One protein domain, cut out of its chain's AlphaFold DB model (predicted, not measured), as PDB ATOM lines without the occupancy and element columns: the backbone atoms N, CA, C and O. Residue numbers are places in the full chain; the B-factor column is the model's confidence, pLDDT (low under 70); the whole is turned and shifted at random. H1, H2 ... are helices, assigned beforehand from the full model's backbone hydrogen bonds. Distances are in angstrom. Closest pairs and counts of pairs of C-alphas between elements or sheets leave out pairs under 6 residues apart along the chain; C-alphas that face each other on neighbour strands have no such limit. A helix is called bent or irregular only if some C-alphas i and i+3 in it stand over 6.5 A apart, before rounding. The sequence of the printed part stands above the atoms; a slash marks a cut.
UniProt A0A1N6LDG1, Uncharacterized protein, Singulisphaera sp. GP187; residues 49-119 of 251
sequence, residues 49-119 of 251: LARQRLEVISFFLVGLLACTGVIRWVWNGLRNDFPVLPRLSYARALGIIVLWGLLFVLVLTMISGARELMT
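Overview. This is residues 49 to 119 of the 251 residues of an uncharacterized protein of Singulisphaera sp. GP187 (UniProt A0A1N6LDG1). Two long helices make an open V: the first turns of H2 pack on the second half of H1, and from there the two free arms, residues 49 to 63 and 99 to 119, spread away from each other. At the closed end H1 runs on past the meeting place, and the long loop of residues 79 to 89 folds back to the start of H2. The printed part has 71 residues with two named helices, H1 then H2, and no named strand; the class is all helix. It is flat and only just extended, close to loose, with a radius of gyration of the C-alphas of 17.1 A and spans of 51 by 36 by 14 A.

Along the chain. H1 covers residues 49 to 78, 43.4 A from first to last C-alpha, and begins with C-alpha 49 at (-8.106, 15.630, 68.699). H2 covers residues 90 to 118, 42.0 A long in the same measure, from C-alpha 90 at (-22.504, 25.046, 41.092) to C-alpha 118 at (12.567, 41.694, 57.001). Neither helix is bent.

Arrangement. H1 touches H2 with residues 65 to 72 alone, and H2 touches H1 with residues 90 to 97 alone. Their closest C-alphas, those of Thr 68 and Leu 94, are 5.6 A apart. The helices run opposite ways at a steep tilt of 61 degrees, and their centres are 17.0 A apart. In H1 and H2 every O i to N i+4 pair is within hydrogen-bond range.

Size, cuts and confidence. The two C-alphas farthest apart, those of Pro 83 and Thr 119, are 51.6 A apart. The printed part has no cut, and the link from H1 to H2, 11 residues, is long. The mean pLDDT of the printed part is 91.7, with residues 116 to 119 under 70.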
ATOM      1  N   LEU A  49      -8.705  14.640  69.595       79.00
ATOM      2  CA  LEU A  49      -8.106  15.630  68.699       79.00
ATOM      3  C   LEU A  49      -8.557  15.429  67.246       79.00
ATOM      4  O   LEU A  49      -8.893  16.398  66.568       79.00
ATOM      5  N   ALA A  50      -8.636  14.180  66.776       80.69
ATOM      6  CA  ALA A  50      -9.157  13.881  65.443       80.69
ATOM      7  C   ALA A  50     -10.626  14.316  65.291       80.69
ATOM      8  O   ALA A  50     -10.979  14.944  64.294       80.69
ATOM      9  N   ARG A  51     -11.470  14.055  66.299       82.94
ATOM     10  CA  ARG A  51     -12.881  14.466  66.307       82.94
ATOM     11  C   ARG A  51     -13.027  15.982  66.257       82.94
ATOM     12  O   ARG A  51     -13.800  16.477  65.445       82.94
ATOM     13  N   GLN A  52     -12.245  16.709  67.055       86.00
ATOM     14  CA  GLN A  52     -12.261  18.171  67.048       86.00
ATOM     15  C   GLN A  52     -11.837  18.736  65.684       86.00
ATOM     16  O   GLN A  52     -12.466  19.657  65.167       86.00
ATOM     17  N   ARG A  53     -10.799  18.168  65.055       90.12
ATOM     18  CA  ARG A  53     -10.372  18.582  63.708       90.12
ATOM     19  C   ARG A  53     -11.447  18.294  62.664       90.12
ATOM     20  O   ARG A  53     -11.712  19.158  61.832       90.12
ATOM     21  N   LEU A  54     -12.080  17.123  62.721       88.56
ATOM     22  CA  LEU A  54     -13.161  16.752  61.807       88.56
ATOM     23  C   LEU A  54     -14.386  17.654  61.956       88.56
ATOM     24  O   LEU A  54     -14.974  18.030  60.947       88.56
ATOM     25  N   GLU A  55     -14.756  18.031  63.179       91.12
ATOM     26  CA  GLU A  55     -15.861  18.960  63.433       91.12
ATOM     27  C   GLU A  55     -15.589  20.331  62.808       91.12
ATOM     28  O   GLU A  55     -16.416  20.848  62.056       91.12
ATOM     29  N   VAL A  56     -14.386  20.865  63.026       91.75
ATOM     30  CA  VAL A  56     -13.955  22.134  62.430       91.75
ATOM     31  C   VAL A  56     -13.965  22.045  60.902       91.75
ATOM     32  O   VAL A  56     -14.558  22.899  60.245       91.75
ATOM     33  N   ILE A  57     -13.374  20.994  60.323       92.44
ATOM     34  CA  ILE A  57     -13.367  20.776  58.867       92.44
ATOM     35  C   ILE A  57     -14.797  20.695  58.323       92.44
ATOM     36  O   ILE A  57     -15.093  21.308  57.301       92.44
ATOM     37  N   SER A  58     -15.690  19.985  59.013       92.00
ATOM     38  CA  SER A  58     -17.086  19.822  58.599       92.00
ATOM     39  C   SER A  58     -17.832  21.154  58.614       92.00
ATOM     40  O   SER A  58     -18.520  21.482  57.648       92.00
ATOM     41  N   PHE A  59     -17.650  21.957  59.665       93.94
ATOM     42  CA  PHE A  59     -18.226  23.296  59.759       93.94
ATOM     43  C   PHE A  59     -17.742  24.205  58.619       93.94
ATOM     44  O   PHE A  59     -18.555  24.829  57.931       93.94
ATOM     45  N   PHE A  60     -16.431  24.224  58.355       93.25
ATOM     46  CA  PHE A  60     -15.864  24.991  57.244       93.25
ATOM     47  C   PHE A  60     -16.375  24.514  55.884       93.25
ATOM     48  O   PHE A  60     -16.660  25.341  55.018       93.25
ATOM     49  N   LEU A  61     -16.528  23.202  55.695       94.75
ATOM     50  CA  LEU A  61     -17.035  22.636  54.449       94.75
ATOM     51  C   LEU A  61     -18.481  23.078  54.192       94.75
ATOM     52  O   LEU A  61     -18.804  23.512  53.087       94.75
ATOM     53  N   VAL A  62     -19.340  23.032  55.213       95.81
ATOM     54  CA  VAL A  62     -20.727  23.508  55.111       95.81
ATOM     55  C   VAL A  62     -20.765  25.005  54.799       95.81
ATOM     56  O   VAL A  62     -21.485  25.414  53.885       95.81
ATOM     57  N   GLY A  63     -19.955  25.814  55.488       95.00
ATOM     58  CA  GLY A  63     -19.833  27.247  55.209       95.00
ATOM     59  C   GLY A  63     -19.389  27.532  53.770       95.00
ATOM     60  O   GLY A  63     -20.026  28.315  53.068       95.00
ATOM     61  N   LEU A  64     -18.357  26.832  53.287       94.56
ATOM     62  CA  LEU A  64     -17.853  26.947  51.916       94.56
ATOM     63  C   LEU A  64     -18.937  26.609  50.880       94.56
ATOM     64  O   LEU A  64     -19.128  27.344  49.904       94.56
ATOM     65  N   LEU A  65     -19.671  25.514  51.095       96.50
ATOM     66  CA  LEU A  65     -20.752  25.085  50.208       96.50
ATOM     67  C   LEU A  65     -21.924  26.079  50.212       96.50
ATOM     68  O   LEU A  65     -22.484  26.364  49.144       96.50
ATOM     69  N   ALA A  66     -22.261  26.651  51.371       96.88
ATOM     70  CA  ALA A  66     -23.285  27.684  51.504       96.88
ATOM     71  C   ALA A  66     -22.885  28.976  50.771       96.88
ATOM     72  O   ALA A  66     -23.647  29.471  49.936       96.88
ATOM     73  N   CYS A  67     -21.662  29.474  50.985       95.56
ATOM     74  CA  CYS A  67     -21.123  30.639  50.276       95.56
ATOM     75  C   CYS A  67     -21.088  30.424  48.757       95.56
ATOM     76  O   CYS A  67     -21.448  31.318  47.990       95.56
ATOM     77  N   THR A  68     -20.738  29.214  48.312       96.62
ATOM     78  CA  THR A  68     -20.794  28.835  46.892       96.62
ATOM     79  C   THR A  68     -22.206  28.948  46.327       96.62
ATOM     80  O   THR A  68     -22.399  29.450  45.217       96.62
ATOM     81  N   GLY A  69     -23.207  28.521  47.101       95.81
ATOM     82  CA  GLY A  69     -24.617  28.684  46.758       95.81
ATOM     83  C   GLY A  69     -25.006  30.152  46.593       95.81
ATOM     84  O   GLY A  69     -25.613  30.505  45.580       95.81
ATOM     85  N   VAL A  70     -24.594  31.009  47.530       96.50
ATOM     86  CA  VAL A  70     -24.853  32.459  47.486       96.50
ATOM     87  C   VAL A  70     -24.208  33.098  46.259       96.50
ATOM     88  O   VAL A  70     -24.891  33.790  45.510       96.50
ATOM     89  N   ILE A  71     -22.931  32.821  45.984       95.50
ATOM     90  CA  ILE A  71     -22.228  33.374  44.814       95.50
ATOM     91  C   ILE A  71     -22.896  32.925  43.515       95.50
ATOM     92  O   ILE A  71     -23.134  33.738  42.621       95.50
ATOM     93  N   ARG A  72     -23.265  31.642  43.417       96.94
ATOM     94  CA  ARG A  72     -24.022  31.131  42.271       96.94
ATOM     95  C   ARG A  72     -25.360  31.856  42.117       96.94
ATOM     96  O   ARG A  72     -25.755  32.141  40.985       96.94
ATOM     97  N   TRP A  73     -26.077  32.086  43.215       96.50
ATOM     98  CA  TRP A  73     -27.373  32.759  43.201       96.50
ATOM     99  C   TRP A  73     -27.235  34.212  42.747       96.50
ATOM    100  O   TRP A  73     -27.899  34.605  41.792       96.50
ATOM    101  N   VAL A  74     -26.298  34.958  43.332       96.25
ATOM    102  CA  VAL A  74     -26.004  36.350  42.964       96.25
ATOM    103  C   VAL A  74     -25.583  36.450  41.498       96.25
ATOM    104  O   VAL A  74     -26.164  37.233  40.753       96.25
ATOM    105  N   TRP A  75     -24.646  35.615  41.038       95.50
ATOM    106  CA  TRP A  75     -24.172  35.638  39.650       95.50
ATOM    107  C   TRP A  75     -25.291  35.365  38.642       95.50
ATOM    108  O   TRP A  75     -25.438  36.065  37.639       95.50
ATOM    109  N   ASN A  76     -26.108  34.342  38.906       94.75
ATOM    110  CA  ASN A  76     -27.234  34.023  38.035       94.75
ATOM    111  C   ASN A  76     -28.373  35.049  38.156       94.75
ATOM    112  O   ASN A  76     -29.132  35.190  37.201       94.75
ATOM    113  N   GLY A  77     -28.468  35.776  39.273       94.38
ATOM    114  CA  GLY A  77     -29.335  36.943  39.430       94.38
ATOM    115  C   GLY A  77     -28.889  38.101  38.539       94.38
ATOM    116  O   GLY A  77     -29.679  38.573  37.728       94.38
ATOM    117  N   LEU A  78     -27.605  38.476  38.597       95.25
ATOM    118  CA  LEU A  78     -27.006  39.533  37.764       95.25
ATOM    119  C   LEU A  78     -27.136  39.252  36.265       95.25
ATOM    120  O   LEU A  78     -27.255  40.165  35.453       95.25
ATOM    121  N   ARG A  79     -27.132  37.979  35.877       94.62
ATOM    122  CA  ARG A  79     -27.334  37.579  34.482       94.62
ATOM    123  C   ARG A  79     -28.679  38.041  33.908       94.62
ATOM    124  O   ARG A  79     -28.782  38.174  32.692       94.62
ATOM    125  N   ASN A  80     -29.697  38.263  34.741       91.88
ATOM    126  CA  ASN A  80     -30.977  38.793  34.266       91.88
ATOM    127  C   ASN A  80     -30.831  40.223  33.728       91.88
ATOM    128  O   ASN A  80     -31.491  40.565  32.752       91.88
ATOM    129  N   ASP A  81     -29.922  41.004  34.312       96.25
ATOM    130  CA  ASP A  81     -29.641  42.379  33.898       96.25
ATOM    131  C   ASP A  81     -28.575  42.434  32.790       96.25
ATOM    132  O   ASP A  81     -28.589  43.325  31.940       96.25
ATOM    133  N   PHE A  82     -27.671  41.448  32.750       95.38
ATOM    134  CA  PHE A  82     -26.568  41.378  31.792       95.38
ATOM    135  C   PHE A  82     -26.611  40.070  30.980       95.38
ATOM    136  O   PHE A  82     -25.990  39.074  31.370       95.38
ATOM    137  N   PRO A  83     -27.279  40.052  29.806       90.50
ATOM    138  CA  PRO A  83     -27.493  38.825  29.031       90.50
ATOM    139  C   PRO A  83     -26.204  38.226  28.446       90.50
ATOM    140  O   PRO A  83     -26.187  37.056  28.066       90.50
ATOM    141  N   VAL A  84     -25.119  39.003  28.407       96.44
ATOM    142  CA  VAL A  84     -23.789  38.575  27.943       96.44
ATOM    143  C   VAL A  84     -23.126  37.591  28.924       96.44
ATOM    144  O   VAL A  84     -22.228  36.846  28.533       96.44
ATOM    145  N   LEU A  85     -23.563  37.528  30.190       92.75
ATOM    146  CA  LEU A  85     -22.913  36.688  31.199       92.75
ATOM    147  C   LEU A  85     -23.230  35.184  31.025       92.75
ATOM    148  O   LEU A  85     -24.401  34.785  30.897       92.75
ATOM    149  N   PRO A  86     -22.211  34.302  31.091       92.81
ATOM    150  CA  PRO A  86     -22.413  32.861  31.010       92.81
ATOM    151  C   PRO A  86     -23.118  32.321  32.261       92.81
ATOM    152  O   PRO A  86     -22.922  32.806  33.379       92.81
ATOM    153  N   ARG A  87     -23.921  31.260  32.084       92.81
ATOM    154  CA  ARG A  87     -24.553  30.545  33.206       92.81
ATOM    155  C   ARG A  87     -23.486  29.851  34.049       92.81
ATOM    156  O   ARG A  87     -22.713  29.032  33.537       92.81
ATOM    157  N   LEU A  88     -23.490  30.137  35.348       93.81
ATOM    158  CA  LEU A  88     -22.558  29.537  36.294       93.81
ATOM    159  C   LEU A  88     -23.213  28.323  36.965       93.81
ATOM    160  O   LEU A  88     -24.198  28.449  37.702       93.81
ATOM    161  N   SER A  89     -22.681  27.132  36.680       95.31
ATOM    162  CA  SER A  89     -23.055  25.906  37.390       95.31
ATOM    163  C   SER A  89     -22.444  25.903  38.793       95.31
ATOM    164  O   SER A  89     -21.448  26.579  39.041       95.31
ATOM    165  N   TYR A  90     -23.018  25.129  39.719       94.75
ATOM    166  CA  TYR A  90     -22.504  25.046  41.092       94.75
ATOM    167  C   TYR A  90     -21.044  24.580  41.140       94.75
ATOM    168  O   TYR A  90     -20.239  25.179  41.836       94.75
ATOM    169  N   ALA A  91     -20.685  23.587  40.320       95.31
ATOM    170  CA  ALA A  91     -19.309  23.108  40.204       95.31
ATOM    171  C   ALA A  91     -18.343  24.204  39.719       95.31
ATOM    172  O   ALA A  91     -17.236  24.319  40.236       95.31
ATOM    173  N   ARG A  92     -18.768  25.050  38.767       96.12
ATOM    174  CA  ARG A  92     -17.956  26.188  38.302       96.12
ATOM    175  C   ARG A  92     -17.806  27.254  39.385       96.12
ATOM    176  O   ARG A  92     -16.707  27.756  39.573       96.12
ATOM    177  N   ALA A  93     -18.880  27.570  40.110       94.38
ATOM    178  CA  ALA A  93     -18.827  28.505  41.235       94.38
ATOM    179  C   ALA A  93     -17.883  28.005  42.341       94.38
ATOM    180  O   ALA A  93     -17.040  28.765  42.810       94.38
ATOM    181  N   LEU A  94     -17.969  26.715  42.690       96.31
ATOM    182  CA  LEU A  94     -17.074  26.084  43.660       96.31
ATOM    183  C   LEU A  94     -15.619  26.160  43.190       96.31
ATOM    184  O   LEU A  94     -14.751  26.563  43.956       96.31
ATOM    185  N   GLY A  95     -15.364  25.837  41.919       96.88
ATOM    186  CA  GLY A  95     -14.032  25.927  41.321       96.88
ATOM    187  C   GLY A  95     -13.446  27.338  41.391       96.88
ATOM    188  O   GLY A  95     -12.290  27.491  41.770       96.88
ATOM    189  N   ILE A  96     -14.248  28.370  41.105       95.25
ATOM    190  CA  ILE A  96     -13.820  29.773  41.217       95.25
ATOM    191  C   ILE A  96     -13.444  30.113  42.662       95.25
ATOM    192  O   ILE A  96     -12.386  30.694  42.884       95.25
ATOM    193  N   ILE A  97     -14.272  29.744  43.640       95.81
ATOM    194  CA  ILE A  97     -14.022  30.053  45.057       95.81
ATOM    195  C   ILE A  97     -12.777  29.330  45.565       95.81
ATOM    196  O   ILE A  97     -11.950  29.947  46.229       95.81
ATOM    197  N   VAL A  98     -12.620  28.046  45.237       95.88
ATOM    198  CA  VAL A  98     -11.439  27.261  45.619       95.88
ATOM    199  C   VAL A  98     -10.176  27.842  44.986       95.88
ATOM    200  O   VAL A  98      -9.176  28.009  45.679       95.88
ATOM    201  N   LEU A  99     -10.224  28.203  43.700       97.12
ATOM    202  CA  LEU A  99      -9.092  28.809  42.997       97.12
ATOM    203  C   LEU A  99      -8.700  30.157  43.616       97.12
ATOM    204  O   LEU A  99      -7.522  30.398  43.868       97.12
ATOM    205  N   TRP A 100      -9.683  31.012  43.908       96.62
ATOM    206  CA  TRP A 100      -9.455  32.281  44.601       96.62
ATOM    207  C   TRP A 100      -8.901  32.075  46.009       96.62
ATOM    208  O   TRP A 100      -7.958  32.759  46.396       96.62
ATOM    209  N   GLY A 101      -9.439  31.116  46.764       95.38
ATOM    210  CA  GLY A 101      -8.936  30.764  48.089       95.38
ATOM    211  C   GLY A 101      -7.473  30.325  48.048       95.38
ATOM    212  O   GLY A 101      -6.667  30.817  48.833       95.38
ATOM    213  N   LEU A 102      -7.105  29.464  47.094       96.62
ATOM    214  CA  LEU A 102      -5.722  29.013  46.909       96.62
ATOM    215  C   LEU A 102      -4.786  30.171  46.535       96.62
ATOM    216  O   LEU A 102      -3.686  30.265  47.077       96.62
ATOM    217  N   LEU A 103      -5.234  31.070  45.653       96.94
ATOM    218  CA  LEU A 103      -4.491  32.279  45.297       96.94
ATOM    219  C   LEU A 103      -4.238  33.160  46.530       96.94
ATOM    220  O   LEU A 103      -3.110  33.599  46.743       96.94
ATOM    221  N   PHE A 104      -5.254  33.380  47.371       95.50
ATOM    222  CA  PHE A 104      -5.097  34.139  48.614       95.50
ATOM    223  C   PHE A 104      -4.151  33.458  49.598       95.50
ATOM    224  O   PHE A 104      -3.318  34.138  50.189       95.50
ATOM    225  N   VAL A 105      -4.242  32.134  49.758       94.69
ATOM    226  CA  VAL A 105      -3.305  31.377  50.601       94.69
ATOM    227  C   VAL A 105      -1.873  31.597  50.120       94.69
ATOM    228  O   VAL A 105      -1.027  31.961  50.928       94.69
ATOM    229  N   LEU A 106      -1.614  31.478  48.815       95.62
ATOM    230  CA  LEU A 106      -0.291  31.723  48.236       95.62
ATOM    231  C   LEU A 106       0.208  33.141  48.543       95.62
ATOM    232  O   LEU A 106       1.329  33.307  49.021       95.62
ATOM    233  N   VAL A 107      -0.626  34.161  48.318       96.38
ATOM    234  CA  VAL A 107      -0.270  35.562  48.594       96.38
ATOM    235  C   VAL A 107       0.019  35.780  50.081       96.38
ATOM    236  O   VAL A 107       1.028  36.392  50.422       96.38
ATOM    237  N   LEU A 108      -0.818  35.254  50.977       94.00
ATOM    238  CA  LEU A 108      -0.618  35.376  52.424       94.00
ATOM    239  C   LEU A 108       0.661  34.666  52.880       94.00
ATOM    240  O   LEU A 108       1.396  35.209  53.705       94.00
ATOM    241  N   THR A 109       0.970  33.498  52.312       91.75
ATOM    242  CA  THR A 109       2.237  32.804  52.559       91.75
ATOM    243  C   THR A 109       3.425  33.637  52.082       91.75
ATOM    244  O   THR A 109       4.401  33.758  52.818       91.75
ATOM    245  N   MET A 110       3.342  34.271  50.908       94.75
ATOM    246  CA  MET A 110       4.401  35.161  50.415       94.75
ATOM    247  C   MET A 110       4.591  36.400  51.296       94.75
ATOM    248  O   MET A 110       5.729  36.767  51.573       94.75
ATOM    249  N   ILE A 111       3.511  37.025  51.778       89.00
ATOM    250  CA  ILE A 111       3.597  38.176  52.696       89.00
ATOM    251  C   ILE A 111       4.232  37.752  54.027       89.00
ATOM    252  O   ILE A 111       5.102  38.453  54.544       89.00
ATOM    253  N   SER A 112       3.847  36.589  54.565       83.19
ATOM    254  CA  SER A 112       4.466  36.045  55.779       83.19
ATOM    255  C   SER A 112       5.952  35.739  55.568       83.19
ATOM    256  O   SER A 112       6.772  36.119  56.398       83.19
ATOM    257  N   GLY A 113       6.313  35.134  54.433       83.75
ATOM    258  CA  GLY A 113       7.710  34.856  54.089       83.75
ATOM    259  C   GLY A 113       8.542  36.130  53.913       83.75
ATOM    260  O   GLY A 113       9.665  36.210  54.403       83.75
ATOM    261  N   ALA A 114       7.981  37.170  53.291       79.31
ATOM    262  CA  ALA A 114       8.643  38.469  53.174       79.31
ATOM    263  C   ALA A 114       8.858  39.132  54.545       79.31
ATOM    264  O   ALA A 114       9.916  39.710  54.789       79.31
ATOM    265  N   ARG A 115       7.893  39.005  55.465       80.94
ATOM    266  CA  ARG A 115       8.035  39.504  56.840       80.94
ATOM    267  C   ARG A 115       9.162  38.791  57.590       80.94
ATOM    268  O   ARG A 115       9.919  39.456  58.289       80.94
ATOM    269  N   GLU A 116       9.304  37.478  57.420       68.38
ATOM    270  CA  GLU A 116      10.409  36.712  58.017       68.38
ATOM    271  C   GLU A 116      11.780  37.153  57.484       68.38
ATOM    272  O   GLU A 116      12.739  37.216  58.253       68.38
ATOM    273  N   LEU A 117      11.866  37.547  56.209       69.69
ATOM    274  CA  LEU A 117      13.089  38.118  55.630       69.69
ATOM    275  C   LEU A 117      13.401  39.536  56.134       69.69
ATOM    276  O   LEU A 117      14.566  39.922  56.168       69.69
ATOM    277  N   MET A 118      12.388  40.314  56.528       67.19
ATOM    278  CA  MET A 118      12.567  41.694  57.001       67.19
ATOM    279  C   MET A 118      12.930  41.803  58.490       67.19
ATOM    280  O   MET A 118      13.365  42.868  58.924       67.19
ATOM    281  N   THR A 119      12.801  40.726  59.270       62.75
ATOM    282  CA  THR A 119      13.236  40.670  60.678       62.75
ATOM    283  C   THR A 119      14.238  39.533  60.908       62.75
ATOM    284  O   THR A 119      13.917  38.564  61.611       62.75
TER     285      THR A 119